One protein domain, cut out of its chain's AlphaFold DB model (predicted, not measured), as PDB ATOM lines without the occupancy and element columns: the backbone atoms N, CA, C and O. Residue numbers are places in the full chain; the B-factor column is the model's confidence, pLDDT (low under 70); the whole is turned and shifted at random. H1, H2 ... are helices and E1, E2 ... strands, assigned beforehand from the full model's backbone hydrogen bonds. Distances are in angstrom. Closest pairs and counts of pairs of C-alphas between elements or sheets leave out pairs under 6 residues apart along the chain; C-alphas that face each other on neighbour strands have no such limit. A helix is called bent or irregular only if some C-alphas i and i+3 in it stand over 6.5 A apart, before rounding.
ATOM      1  N   TRP A   2     -61.652  -1.269  31.197       87.88
ATOM      2  CA  TRP A   2     -60.312  -0.801  30.803       87.88
ATOM      3  C   TRP A   2     -60.047   0.692  30.998       87.88
ATOM      4  O   TRP A   2     -58.926   1.033  31.327       87.88
ATOM      5  N   ALA A   3     -61.037   1.575  30.834       88.00
ATOM      6  CA  ALA A   3     -60.810   3.020  30.962       88.00
ATOM      7  C   ALA A   3     -60.290   3.422  32.356       88.00
ATOM      8  O   ALA A   3     -59.302   4.139  32.467       88.00
ATOM      9  N   GLU A   4     -60.913   2.908  33.418       93.00
ATOM     10  CA  GLU A   4     -60.478   3.164  34.795       93.00
ATOM     11  C   GLU A   4     -59.116   2.528  35.088       93.00
ATOM     12  O   GLU A   4     -58.251   3.174  35.674       93.00
ATOM     13  N   LYS A   5     -58.894   1.296  34.612       93.94
ATOM     14  CA  LYS A   5     -57.617   0.604  34.800       93.94
ATOM     15  C   LYS A   5     -56.469   1.290  34.059       93.94
ATOM     16  O   LYS A   5     -55.396   1.452  34.621       93.94
ATOM     17  N   ALA A   6     -56.700   1.705  32.815       93.62
ATOM     18  CA  ALA A   6     -55.736   2.450  32.018       93.62
ATOM     19  C   ALA A   6     -55.392   3.774  32.699       93.62
ATOM     20  O   ALA A   6     -54.215   4.079  32.824       93.62
ATOM     21  N   ARG A   7     -56.396   4.494  33.223       94.38
ATOM     22  CA  ARG A   7     -56.180   5.720  34.001       94.38
ATOM     23  C   ARG A   7     -55.295   5.465  35.224       94.38
ATOM     24  O   ARG A   7     -54.314   6.174  35.411       94.38
ATOM     25  N   GLU A   8     -55.598   4.433  36.014       96.31
ATOM     26  CA  GLU A   8     -54.778   4.046  37.171       96.31
ATOM     27  C   GLU A   8     -53.325   3.749  36.769       96.31
ATOM     28  O   GLU A   8     -52.398   4.242  37.410       96.31
ATOM     29  N   ILE A   9     -53.128   2.982  35.693       97.19
ATOM     30  CA  ILE A   9     -51.802   2.633  35.166       97.19
ATOM     31  C   ILE A   9     -51.050   3.888  34.708       97.19
ATOM     32  O   ILE A   9     -49.894   4.056  35.068       97.19
ATOM     33  N   THR A  10     -51.685   4.790  33.957       95.75
ATOM     34  CA  THR A  10     -51.018   5.999  33.443       95.75
ATOM     35  C   THR A  10     -50.740   7.045  34.524       95.75
ATOM     36  O   THR A  10     -49.837   7.857  34.364       95.75
ATOM     37  N   GLU A  11     -51.506   7.054  35.619       96.69
ATOM     38  CA  GLU A  11     -51.299   7.987  36.738       96.69
ATOM     39  C   GLU A  11     -50.261   7.484  37.752       96.69
ATOM     40  O   GLU A  11     -49.654   8.292  38.452       96.69
ATOM     41  N   ARG A  12     -50.088   6.162  37.888       97.50
ATOM     42  CA  ARG A  12     -49.304   5.553  38.984       97.50
ATOM     43  C   ARG A  12     -48.212   4.589  38.528       97.50
ATOM     44  O   ARG A  12     -47.430   4.145  39.363       97.50
ATOM     45  N   GLY A  13     -48.216   4.200  37.260       97.62
ATOM     46  CA  GLY A  13     -47.244   3.289  36.674       97.62
ATOM     47  C   GLY A  13     -45.986   3.994  36.189       97.62
ATOM     48  O   GLY A  13     -45.868   5.218  36.224       97.62
ATOM     49  N   VAL A  14     -45.048   3.192  35.705       98.25
ATOM     50  CA  VAL A  14     -43.814   3.660  35.079       98.25
ATOM     51  C   VAL A  14     -43.985   3.589  33.569       98.25
ATOM     52  O   VAL A  14     -44.243   2.521  33.013       98.25
ATOM     53  N   PHE A  15     -43.842   4.724  32.890       98.12
ATOM     54  CA  PHE A  15     -43.794   4.739  31.433       98.12
ATOM     55  C   PHE A  15     -42.533   4.008  30.958       98.12
ATOM     56  O   PHE A  15     -41.435   4.308  31.430       98.12
ATOM     57  N   VAL A  16     -42.693   3.048  30.045       97.88
ATOM     58  CA  VAL A  16     -41.597   2.213  29.531       97.88
ATOM     59  C   VAL A  16     -41.138   2.707  28.167       97.88
ATOM     60  O   VAL A  16     -39.951   2.943  27.971       97.88
ATOM     61  N   ALA A  17     -42.059   2.835  27.214       97.81
ATOM     62  CA  ALA A  17     -41.773   3.298  25.860       97.81
ATOM     63  C   ALA A  17     -43.073   3.570  25.104       97.81
ATOM     64  O   ALA A  17     -44.137   3.071  25.471       97.81
ATOM     65  N   ARG A  18     -42.977   4.282  23.987       96.69
ATOM     66  CA  ARG A  18     -44.019   4.342  22.965       96.69
ATOM     67  C   ARG A  18     -43.683   3.385  21.827       96.69
ATOM     68  O   ARG A  18     -42.555   3.363  21.354       96.69
ATOM     69  N   SER A  19     -44.671   2.629  21.363       92.06
ATOM     70  CA  SER A  19     -44.573   1.739  20.209       92.06
ATOM     71  C   SER A  19     -45.788   1.935  19.305       92.06
ATOM     72  O   SER A  19     -46.900   1.511  19.628       92.06
ATOM     73  N   TRP A  20     -45.578   2.583  18.157       88.75
ATOM     74  CA  TRP A  20     -46.612   2.864  17.154       88.75
ATOM     75  C   TRP A  20     -47.887   3.479  17.749       88.75
ATOM     76  O   TRP A  20     -47.936   4.663  18.064       88.75
ATOM     77  N   SER A  21     -48.943   2.674  17.875       92.81
ATOM     78  CA  SER A  21     -50.258   3.104  18.346       92.81
ATOM     79  C   SER A  21     -50.413   3.024  19.863       92.81
ATOM     80  O   SER A  21     -51.447   3.462  20.374       92.81
ATOM     81  N   TRP A  22     -49.440   2.467  20.590       94.69
ATOM     82  CA  TRP A  22     -49.546   2.153  22.014       94.69
ATOM     83  C   TRP A  22     -48.403   2.760  22.829       94.69
ATOM     84  O   TRP A  22     -47.251   2.795  22.408       94.69
ATOM     85  N   ASP A  23     -48.732   3.163  24.046       97.12
ATOM     86  CA  ASP A  23     -47.789   3.450  25.112       97.12
ATOM     87  C   ASP A  23     -47.668   2.207  26.007       97.12
ATOM     88  O   ASP A  23     -48.668   1.604  26.410       97.12
ATOM     89  N   LEU A  24     -46.438   1.810  26.319       97.50
ATOM     90  CA  LEU A  24     -46.128   0.710  27.219       97.50
ATOM     91  C   LEU A  24     -45.904   1.242  28.629       97.50
ATOM     92  O   LEU A  24     -45.104   2.153  28.842       97.50
ATOM     93  N   TRP A  25     -46.595   0.640  29.591       98.38
ATOM     94  CA  TRP A  25     -46.558   1.041  30.993       98.38
ATOM     95  C   TRP A  25     -46.343  -0.164  31.891       98.38
ATOM     96  O   TRP A  25     -47.039  -1.169  31.754       98.38
ATOM     97  N   GLU A  26     -45.426  -0.053  32.841       98.12
ATOM     98  CA  GLU A  26     -45.306  -0.996  33.945       98.12
ATOM     99  C   GLU A  26     -46.214  -0.559  35.096       98.12
ATOM    100  O   GLU A  26     -46.246   0.611  35.476       98.12
ATOM    101  N   TYR A  27     -46.979  -1.503  35.641       98.25
ATOM    102  CA  TYR A  27     -47.734  -1.304  36.869       98.25
ATOM    103  C   TYR A  27     -47.943  -2.626  37.616       98.25
ATOM    104  O   TYR A  27     -48.595  -3.552  37.122       98.25
ATOM    105  N   GLY A  28     -47.431  -2.713  38.843       96.88
ATOM    106  CA  GLY A  28     -47.636  -3.875  39.711       96.88
ATOM    107  C   GLY A  28     -46.992  -5.161  39.175       96.88
ATOM    108  O   GLY A  28     -47.588  -6.232  39.267       96.88
ATOM    109  N   GLY A  29     -45.807  -5.063  38.569       97.50
ATOM    110  CA  GLY A  29     -45.056  -6.196  38.024       97.50
ATOM    111  C   GLY A  29     -45.555  -6.684  36.663       97.50
ATOM    112  O   GLY A  29     -45.134  -7.743  36.189       97.50
ATOM    113  N   THR A  30     -46.444  -5.927  36.019       98.19
ATOM    114  CA  THR A  30     -47.015  -6.238  34.704       98.19
ATOM    115  C   THR A  30     -46.805  -5.070  33.757       98.19
ATOM    116  O   THR A  30     -47.030  -3.925  34.134       98.19
ATOM    117  N   VAL A  31     -46.404  -5.362  32.523       98.06
ATOM    118  CA  VAL A  31     -46.353  -4.391  31.435       98.06
ATOM    119  C   VAL A  31     -47.656  -4.459  30.645       98.06
ATOM    120  O   VAL A  31     -48.104  -5.530  30.226       98.06
ATOM    121  N   TYR A  32     -48.264  -3.301  30.439       97.75
ATOM    122  CA  TYR A  32     -49.505  -3.107  29.706       97.75
ATOM    123  C   TYR A  32     -49.238  -2.303  28.443       97.75
ATOM    124  O   TYR A  32     -48.386  -1.417  28.438       97.75
ATOM    125  N   SER A  33     -50.017  -2.575  27.403       96.38
ATOM    126  CA  SER A  33     -50.123  -1.718  26.230       96.38
ATOM    127  C   SER A  33     -51.387  -0.874  26.347       96.38
ATOM    128  O   SER A  33     -52.506  -1.395  26.350       96.38
ATOM    129  N   ILE A  34     -51.216   0.438  26.462       96.69
ATOM    130  CA  ILE A  34     -52.301   1.411  26.557       96.69
ATOM    131  C   ILE A  34     -52.370   2.172  25.229       96.69
ATOM    132  O   ILE A  34     -51.368   2.738  24.805       96.69
ATOM    133  N   PRO A  35     -53.513   2.190  24.526       95.00
ATOM    134  CA  PRO A  35     -53.595   2.826  23.224       95.00
ATOM    135  C   PRO A  35     -53.498   4.340  23.360       95.00
ATOM    136  O   PRO A  35     -54.130   4.942  24.229       95.00
ATOM    137  N   ILE A  36     -52.767   4.959  22.441       92.25
ATOM    138  CA  ILE A  36     -52.732   6.411  22.306       92.25
ATOM    139  C   ILE A  36     -54.125   6.880  21.877       92.25
ATOM    140  O   ILE A  36     -54.777   6.250  21.031       92.25
ATOM    141  N   ALA A  37     -54.604   7.980  22.456       88.06
ATOM    142  CA  ALA A  37     -55.906   8.544  22.116       88.06
ATOM    143  C   ALA A  37     -56.008   8.814  20.604       88.06
ATOM    144  O   ALA A  37     -55.137   9.446  20.012       88.06
ATOM    145  N   GLY A  38     -57.069   8.306  19.971       88.44
ATOM    146  CA  GLY A  38     -57.283   8.441  18.525       88.44
ATOM    147  C   GLY A  38     -56.555   7.416  17.646       88.44
ATOM    148  O   GLY A  38     -56.791   7.398  16.444       88.44
ATOM    149  N   SER A  39     -55.739   6.517  18.208       90.31
ATOM    150  CA  SER A  39     -55.001   5.504  17.431       90.31
ATOM    151  C   SER A  39     -55.847   4.325  16.927       90.31
ATOM    152  O   SER A  39     -55.388   3.542  16.101       90.31
ATOM    153  N   GLY A  40     -57.061   4.145  17.461       86.06
ATOM    154  CA  GLY A  40     -57.902   2.969  17.193       86.06
ATOM    155  C   GLY A  40     -57.437   1.678  17.886       86.06
ATOM    156  O   GLY A  40     -58.085   0.641  17.739       86.06
ATOM    157  N   GLY A  41     -56.350   1.728  18.663       86.44
ATOM    158  CA  GLY A  41     -55.855   0.602  19.452       86.44
ATOM    159  C   GLY A  41     -56.760   0.241  20.635       86.44
ATOM    160  O   GLY A  41     -57.615   1.020  21.064       86.44
ATOM    161  N   LYS A  42     -56.548  -0.950  21.202       89.69
ATOM    162  CA  LYS A  42     -57.230  -1.412  22.419       89.69
ATOM    163  C   LYS A  42     -56.209  -1.660  23.517       89.69
ATOM    164  O   LYS A  42     -55.122  -2.154  23.244       89.69
ATOM    165  N   ALA A  43     -56.582  -1.336  24.752       93.81
ATOM    166  CA  ALA A  43     -55.747  -1.642  25.904       93.81
ATOM    167  C   ALA A  43     -55.671  -3.153  26.131       93.81
ATOM    168  O   ALA A  43     -56.682  -3.853  26.008       93.81
ATOM    169  N   SER A  44     -54.487  -3.641  26.486       95.00
ATOM    170  CA  SER A  44     -54.272  -5.044  26.830       95.00
ATOM    171  C   SER A  44     -53.119  -5.233  27.807       95.00
ATOM    172  O   SER A  44     -52.245  -4.380  27.963       95.00
ATOM    173  N   VAL A  45     -53.116  -6.388  28.470       96.44
ATOM    174  CA  VAL A  45     -51.931  -6.896  29.167       96.44
ATOM    175  C   VAL A  45     -50.923  -7.345  28.114       96.44
ATOM    176  O   VAL A  45     -51.298  -8.088  27.209       96.44
ATOM    177  N   TRP A  46     -49.666  -6.915  28.233       95.25
ATOM    178  CA  TRP A  46     -48.620  -7.293  27.285       95.25
ATOM    179  C   TRP A  46     -47.788  -8.471  27.802       95.25
ATOM    180  O   TRP A  46     -47.782  -9.539  27.193       95.25
ATOM    181  N   CYS A  47     -47.131  -8.318  28.954       97.25
ATOM    182  CA  CYS A  47     -46.406  -9.402  29.626       97.25
ATOM    183  C   CYS A  47     -46.138  -9.070  31.102       97.25
ATOM    184  O   CYS A  47     -46.334  -7.937  31.532       97.25
ATOM    185  N   SER A  48     -45.673 -10.036  31.901       98.00
ATOM    186  CA  SER A  48     -45.106  -9.718  33.220       98.00
ATOM    187  C   SER A  48     -43.716  -9.095  33.075       98.00
ATOM    188  O   SER A  48     -42.971  -9.454  32.162       98.00
ATOM    189  N   VAL A  49     -43.320  -8.222  34.007       97.81
ATOM    190  CA  VAL A  49     -41.969  -7.621  34.029       97.81
ATOM    191  C   VAL A  49     -40.889  -8.702  34.081       97.81
ATOM    192  O   VAL A  49     -39.908  -8.632  33.348       97.81
ATOM    193  N   ALA A  50     -41.118  -9.766  34.859       97.12
ATOM    194  CA  ALA A  50     -40.218 -10.920  34.937       97.12
ATOM    195  C   ALA A  50     -39.997 -11.616  33.578       97.12
ATOM    196  O   ALA A  50     -38.956 -12.232  33.362       97.12
ATOM    197  N   SER A  51     -40.957 -11.506  32.655       97.44
ATOM    198  CA  SER A  51     -40.870 -12.088  31.311       97.44
ATOM    199  C   SER A  51     -40.437 -11.083  30.244       97.44
ATOM    200  O   SER A  51     -40.185 -11.500  29.114       97.44
ATOM    201  N   LEU A  52     -40.335  -9.787  30.567       97.00
ATOM    202  CA  LEU A  52     -40.118  -8.718  29.587       97.00
ATOM    203  C   LEU A  52     -38.864  -8.969  28.748       97.00
ATOM    204  O   LEU A  52     -38.926  -8.957  27.522       97.00
ATOM    205  N   ARG A  53     -37.740  -9.302  29.389       96.75
ATOM    206  CA  ARG A  53     -36.488  -9.593  28.681       96.75
ATOM    207  C   ARG A  53     -36.628 -10.762  27.702       96.75
ATOM    208  O   ARG A  53     -36.170 -10.673  26.566       96.75
ATOM    209  N   SER A  54     -37.285 -11.847  28.116       96.44
ATOM    210  CA  SER A  54     -37.541 -12.996  27.238       96.44
ATOM    211  C   SER A  54     -38.474 -12.628  26.083       96.44
ATOM    212  O   SER A  54     -38.264 -13.081  24.960       96.44
ATOM    213  N   HIS A  55     -39.485 -11.798  26.345       95.56
ATOM    214  CA  HIS A  55     -40.412 -11.316  25.326       95.56
ATOM    215  C   HIS A  55     -39.684 -10.471  24.273       95.56
ATOM    216  O   HIS A  55     -39.883 -10.674  23.078       95.56
ATOM    217  N   LEU A  56     -38.777  -9.586  24.698       95.62
ATOM    218  CA  LEU A  56     -37.954  -8.779  23.796       95.62
ATOM    219  C   LEU A  56     -36.979  -9.632  22.976       95.62
ATOM    220  O   LEU A  56     -36.821  -9.390  21.782       95.62
ATOM    221  N   TYR A  57     -36.371 -10.670  23.565       96.19
ATOM    222  CA  TYR A  57     -35.566 -11.632  22.801       96.19
ATOM    223  C   TYR A  57     -36.383 -12.344  21.722       96.19
ATOM    224  O   TYR A  57     -35.891 -12.521  20.606       96.19
ATOM    225  N   HIS A  58     -37.612 -12.748  22.045       95.19
ATOM    226  CA  HIS A  58     -38.509 -13.377  21.082       95.19
ATOM    227  C   HIS A  58     -38.888 -12.408  19.956       95.19
ATOM    228  O   HIS A  58     -38.747 -12.750  18.784       95.19
ATOM    229  N   LEU A  59     -39.282 -11.177  20.295       93.31
ATOM    230  CA  LEU A  59     -39.622 -10.143  19.317       93.31
ATOM    231  C   LEU A  59     -38.437  -9.841  18.390       93.31
ATOM    232  O   LEU A  59     -38.599  -9.791  17.173       93.31
ATOM    233  N   ARG A  60     -37.226  -9.769  18.949       95.31
ATOM    234  CA  ARG A  60     -35.976  -9.618  18.200       95.31
ATOM    235  C   ARG A  60     -35.782 -10.723  17.166       95.31
ATOM    236  O   ARG A  60     -35.430 -10.436  16.027       95.31
ATOM    237  N   GLN A  61     -36.016 -11.978  17.547       95.19
ATOM    238  CA  GLN A  61     -35.900 -13.124  16.639       95.19
ATOM    239  C   GLN A  61     -36.950 -13.091  15.524       95.19
ATOM    240  O   GLN A  61     -36.628 -13.406  14.384       95.19
ATOM    241  N   VAL A  62     -38.187 -12.706  15.847       94.56
ATOM    242  CA  VAL A  62     -39.299 -12.660  14.885       94.56
ATOM    243  C   VAL A  62     -39.136 -11.512  13.888       94.56
ATOM    244  O   VAL A  62     -39.364 -11.696  12.696       94.56
ATOM    245  N   CYS A  63     -38.731 -10.334  14.360       92.69
ATOM    246  CA  CYS A  63     -38.647  -9.121  13.546       92.69
ATOM    247  C   CYS A  63     -37.259  -8.879  12.929       92.69
ATOM    248  O   CYS A  63     -37.127  -8.007  12.074       92.69
ATOM    249  N   GLY A  64     -36.228  -9.626  13.337       92.81
ATOM    250  CA  GLY A  64     -34.913  -9.620  12.688       92.81
ATOM    251  C   GLY A  64     -34.030  -8.403  12.986       92.81
ATOM    252  O   GLY A  64     -33.198  -8.044  12.155       92.81
ATOM    253  N   TYR A  65     -34.188  -7.759  14.146       91.38
ATOM    254  CA  TYR A  65     -33.313  -6.663  14.591       91.38
ATOM    255  C   TYR A  65     -32.218  -7.155  15.565       91.38
ATOM    256  O   TYR A  65     -32.282  -8.270  16.071       91.38
ATOM    257  N   ASN A  66     -31.170  -6.352  15.815       90.31
ATOM    258  CA  ASN A  66     -30.008  -6.780  16.623       90.31
ATOM    259  C   ASN A  66     -30.108  -6.414  18.116       90.31
ATOM    260  O   ASN A  66     -29.658  -7.177  18.977       90.31
ATOM    261  N   ALA A  67     -30.684  -5.251  18.424       93.19
ATOM    262  CA  ALA A  67     -30.859  -4.769  19.794       93.19
ATOM    263  C   ALA A  67     -31.968  -5.542  20.526       93.19
ATOM    264  O   ALA A  67     -32.758  -6.236  19.899       93.19
ATOM    265  N   LEU A  68     -32.032  -5.459  21.858       94.75
ATOM    266  CA  LEU A  68     -33.210  -5.937  22.595       94.75
ATOM    267  C   LEU A  68     -34.367  -4.945  22.500       94.75
ATOM    268  O   LEU A  68     -35.513  -5.354  22.324       94.75
ATOM    269  N   ILE A  69     -34.046  -3.657  22.593       95.38
ATOM    270  CA  ILE A  69     -34.998  -2.566  22.414       95.38
ATOM    271  C   ILE A  69     -35.344  -2.482  20.922       95.38
ATOM    272  O   ILE A  69     -34.427  -2.329  20.107       95.38
ATOM    273  N   PRO A  70     -36.629  -2.612  20.547       93.50
ATOM    274  CA  PRO A  70     -37.043  -2.453  19.162       93.50
ATOM    275  C   PRO A  70     -36.672  -1.056  18.635       93.50
ATOM    276  O   PRO A  70     -36.857  -0.066  19.345       93.50
ATOM    277  N   PRO A  71     -36.129  -0.951  17.410       93.06
ATOM    278  CA  PRO A  71     -35.607   0.310  16.873       93.06
ATOM    279  C   PRO A  71     -36.692   1.361  16.588       93.06
ATOM    280  O   PRO A  71     -36.389   2.534  16.416       93.06
ATOM    281  N   ASP A  72     -37.943   0.925  16.503       92.25
ATOM    282  CA  ASP A  72     -39.151   1.712  16.272       92.25
ATOM    283  C   ASP A  72     -39.811   2.201  17.569       92.25
ATOM    284  O   ASP A  72     -40.853   2.856  17.525       92.25
ATOM    285  N   TRP A  73     -39.243   1.872  18.732       95.12
ATOM    286  CA  TRP A  73     -39.715   2.419  19.997       95.12
ATOM    287  C   TRP A  73     -39.240   3.857  20.198       95.12
ATOM    288  O   TRP A  73     -38.077   4.198  19.988       95.12
ATOM    289  N   GLU A  74     -40.146   4.695  20.685       96.69
ATOM    290  CA  GLU A  74     -39.920   6.107  20.965       96.69
ATOM    291  C   GLU A  74     -39.993   6.381  22.471       96.69
ATOM    292  O   GLU A  74     -40.647   5.653  23.220       96.69
ATOM    293  N   ASN A  75     -39.362   7.472  22.923       97.06
ATOM    294  CA  ASN A  75     -39.393   7.922  24.324       97.06
ATOM    295  C   ASN A  75     -39.033   6.812  25.331       97.06
ATOM    296  O   ASN A  75     -39.617   6.722  26.406       97.06
ATOM    297  N   VAL A  76     -38.105   5.931  24.963       97.44
ATOM    298  CA  VAL A  76     -37.754   4.762  25.771       97.44
ATOM    299  C   VAL A  76     -37.190   5.199  27.122       97.44
ATOM    300  O   VAL A  76     -36.235   5.970  27.192       97.44
ATOM    301  N   ASN A  77     -37.760   4.667  28.198       97.94
ATOM    302  CA  ASN A  77     -37.254   4.823  29.552       97.94
ATOM    303  C   ASN A  77     -36.062   3.880  29.757       97.94
ATOM    304  O   ASN A  77     -36.208   2.738  30.201       97.94
ATOM    305  N   THR A  78     -34.877   4.357  29.378       96.19
ATOM    306  CA  THR A  78     -33.639   3.577  29.451       96.19
ATOM    307  C   THR A  78     -33.275   3.220  30.884       96.19
ATOM    308  O   THR A  78     -32.893   2.087  31.114       96.19
ATOM    309  N   GLU A  79     -33.496   4.108  31.860       97.06
ATOM    310  CA  GLU A  79     -33.190   3.842  33.275       97.06
ATOM    311  C   GLU A  79     -33.967   2.629  33.815       97.06
ATOM    312  O   GLU A  79     -33.397   1.740  34.450       97.06
ATOM    313  N   PHE A  80     -35.266   2.544  33.511       96.12
ATOM    314  CA  PHE A  80     -36.085   1.392  33.894       96.12
ATOM    315  C   PHE A  80     -35.598   0.093  33.230       96.12
ATOM    316  O   PHE A  80     -35.537  -0.957  33.873       96.12
ATOM    317  N   LEU A  81     -35.243   0.150  31.943       96.56
ATOM    318  CA  LEU A  81     -34.766  -1.017  31.199       96.56
ATOM    319  C   LEU A  81     -33.339  -1.433  31.601       96.56
ATOM    320  O   LEU A  81     -33.056  -2.632  31.647       96.56
ATOM    321  N   ASP A  82     -32.471  -0.484  31.949       96.38
ATOM    322  CA  ASP A  82     -31.119  -0.705  32.477       96.38
ATOM    323  C   ASP A  82     -31.188  -1.459  33.805       96.38
ATOM    324  O   ASP A  82     -30.485  -2.451  34.004       96.38
ATOM    325  N   TRP A  83     -32.102  -1.059  34.699       94.94
ATOM    326  CA  TRP A  83     -32.331  -1.752  35.971       94.94
ATOM    327  C   TRP A  83     -32.748  -3.224  35.783       94.94
ATOM    328  O   TRP A  83     -32.444  -4.077  36.618       94.94
ATOM    329  N   LEU A  84     -33.384  -3.547  34.652       94.62
ATOM    330  CA  LEU A  84     -33.742  -4.912  34.246       94.62
ATOM    331  C   LEU A  84     -32.638  -5.632  33.440       94.62
ATOM    332  O   LEU A  84     -32.807  -6.797  33.057       94.62
ATOM    333  N   GLY A  85     -31.517  -4.963  33.158       94.50
ATOM    334  CA  GLY A  85     -30.418  -5.463  32.329       94.50
ATOM    335  C   GLY A  85     -30.804  -5.673  30.860       94.50
ATOM    336  O   GLY A  85     -30.396  -6.676  30.262       94.50
TER     337      GLY A  85
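What this domain is: This is residues 2 to 85 of the 87 residues of an uncharacterized protein of Drancourtella sp. An12 (UniProt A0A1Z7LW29). A strongly twisted antiparallel sheet of four strands makes the middle, with H1 crossing one face and H2 starting over the other face at edge strand E4, where residues 49 to 55 of H2 come near the sheet. From the far end of H2 a long stretch, residues 64 to 77, folds back to the other edge strand, E1, beside which the short H3 sits. The printed part has 84 residues with three named helices and four named strands, in the order H1 E1 E2 E3 E4 H2 H3; the sheet order is E1 E2 E3 E4, and the class is mixed, helices and strands. The whole is compact, with a radius of gyration of the C-alphas of 12.5 A and spans of 36 by 26 by 19 A.

Where its parts are: In the sheet, E1 is residues 14 to 19, 15.0 A long, E2 residues 22 to 27, 15.4 A, E3 residues 30 to 35, 16.0 A, and E4 residues 44 to 48, 12.1 A. C-alpha 14, where E1 begins, is at (-43.814, 3.660, 35.079). H1, residues 2 to 12, begins with C-alpha 2 at (-60.312, -0.801, 30.803) and is 15.1 A long. H2, residues 49 to 63, is 20.8 A long and irregular: C-alphas 50 and 53 are 7.4 A apart. H3, residues 78 to 83, is 8.5 A long and ends with C-alpha 83 at (-32.331, -1.752, 35.971).

How they stand to each other: E1 to E4 form a meander, each strand the antiparallel neighbour of the one before. In the hairpin E1 and E2, N 16 and O 24 are 2.8 A apart, within hydrogen-bond range. In the hairpin E2 and E3, N 25 and O 32 are 3.0 A apart, and in the hairpin E3 and E4, N 33 and O 44 are 2.9 A apart, both within that range. Helices on both faces of the sheet give three layers, H2 and H3 on one face and H1 on the other. H1 is on the sheet at a height of 9.4 A, over E2 and E3, and runs across the strands, only just, at 63 degrees to E2 on the local plane; its closest C-alphas to E2 are those of Ile 9 and Tyr 27, 5.9 A apart. H2 is on the sheet at a height of 8.9 A, over E4 and slantwise to the strands, at 50 degrees to E4 on the local plane. The closest C-alphas of E4 and H2 are those of Cys 47 and His 55, 7.6 A apart. H3 is on the sheet too, and its closest C-alphas to E1 are those of Val 16 and Phe 80, 7.1 A apart. H2 and H3 are apart. Every O i to N i+4 pair is within hydrogen-bond range in H1 and H3, and 9 of 11 are in H2.

The domain as a whole: The C-alphas farthest apart, those of Glu 4 and Asn 66, are 36.8 A from each other. The printed part has no cut, and its one long link is H2 to H3, 14 residues, of which residues 73 to 74 pair antiparallel with residues 18 to 19 of E1. The mean pLDDT of the printed part is 94.9, and no printed residue is under 70.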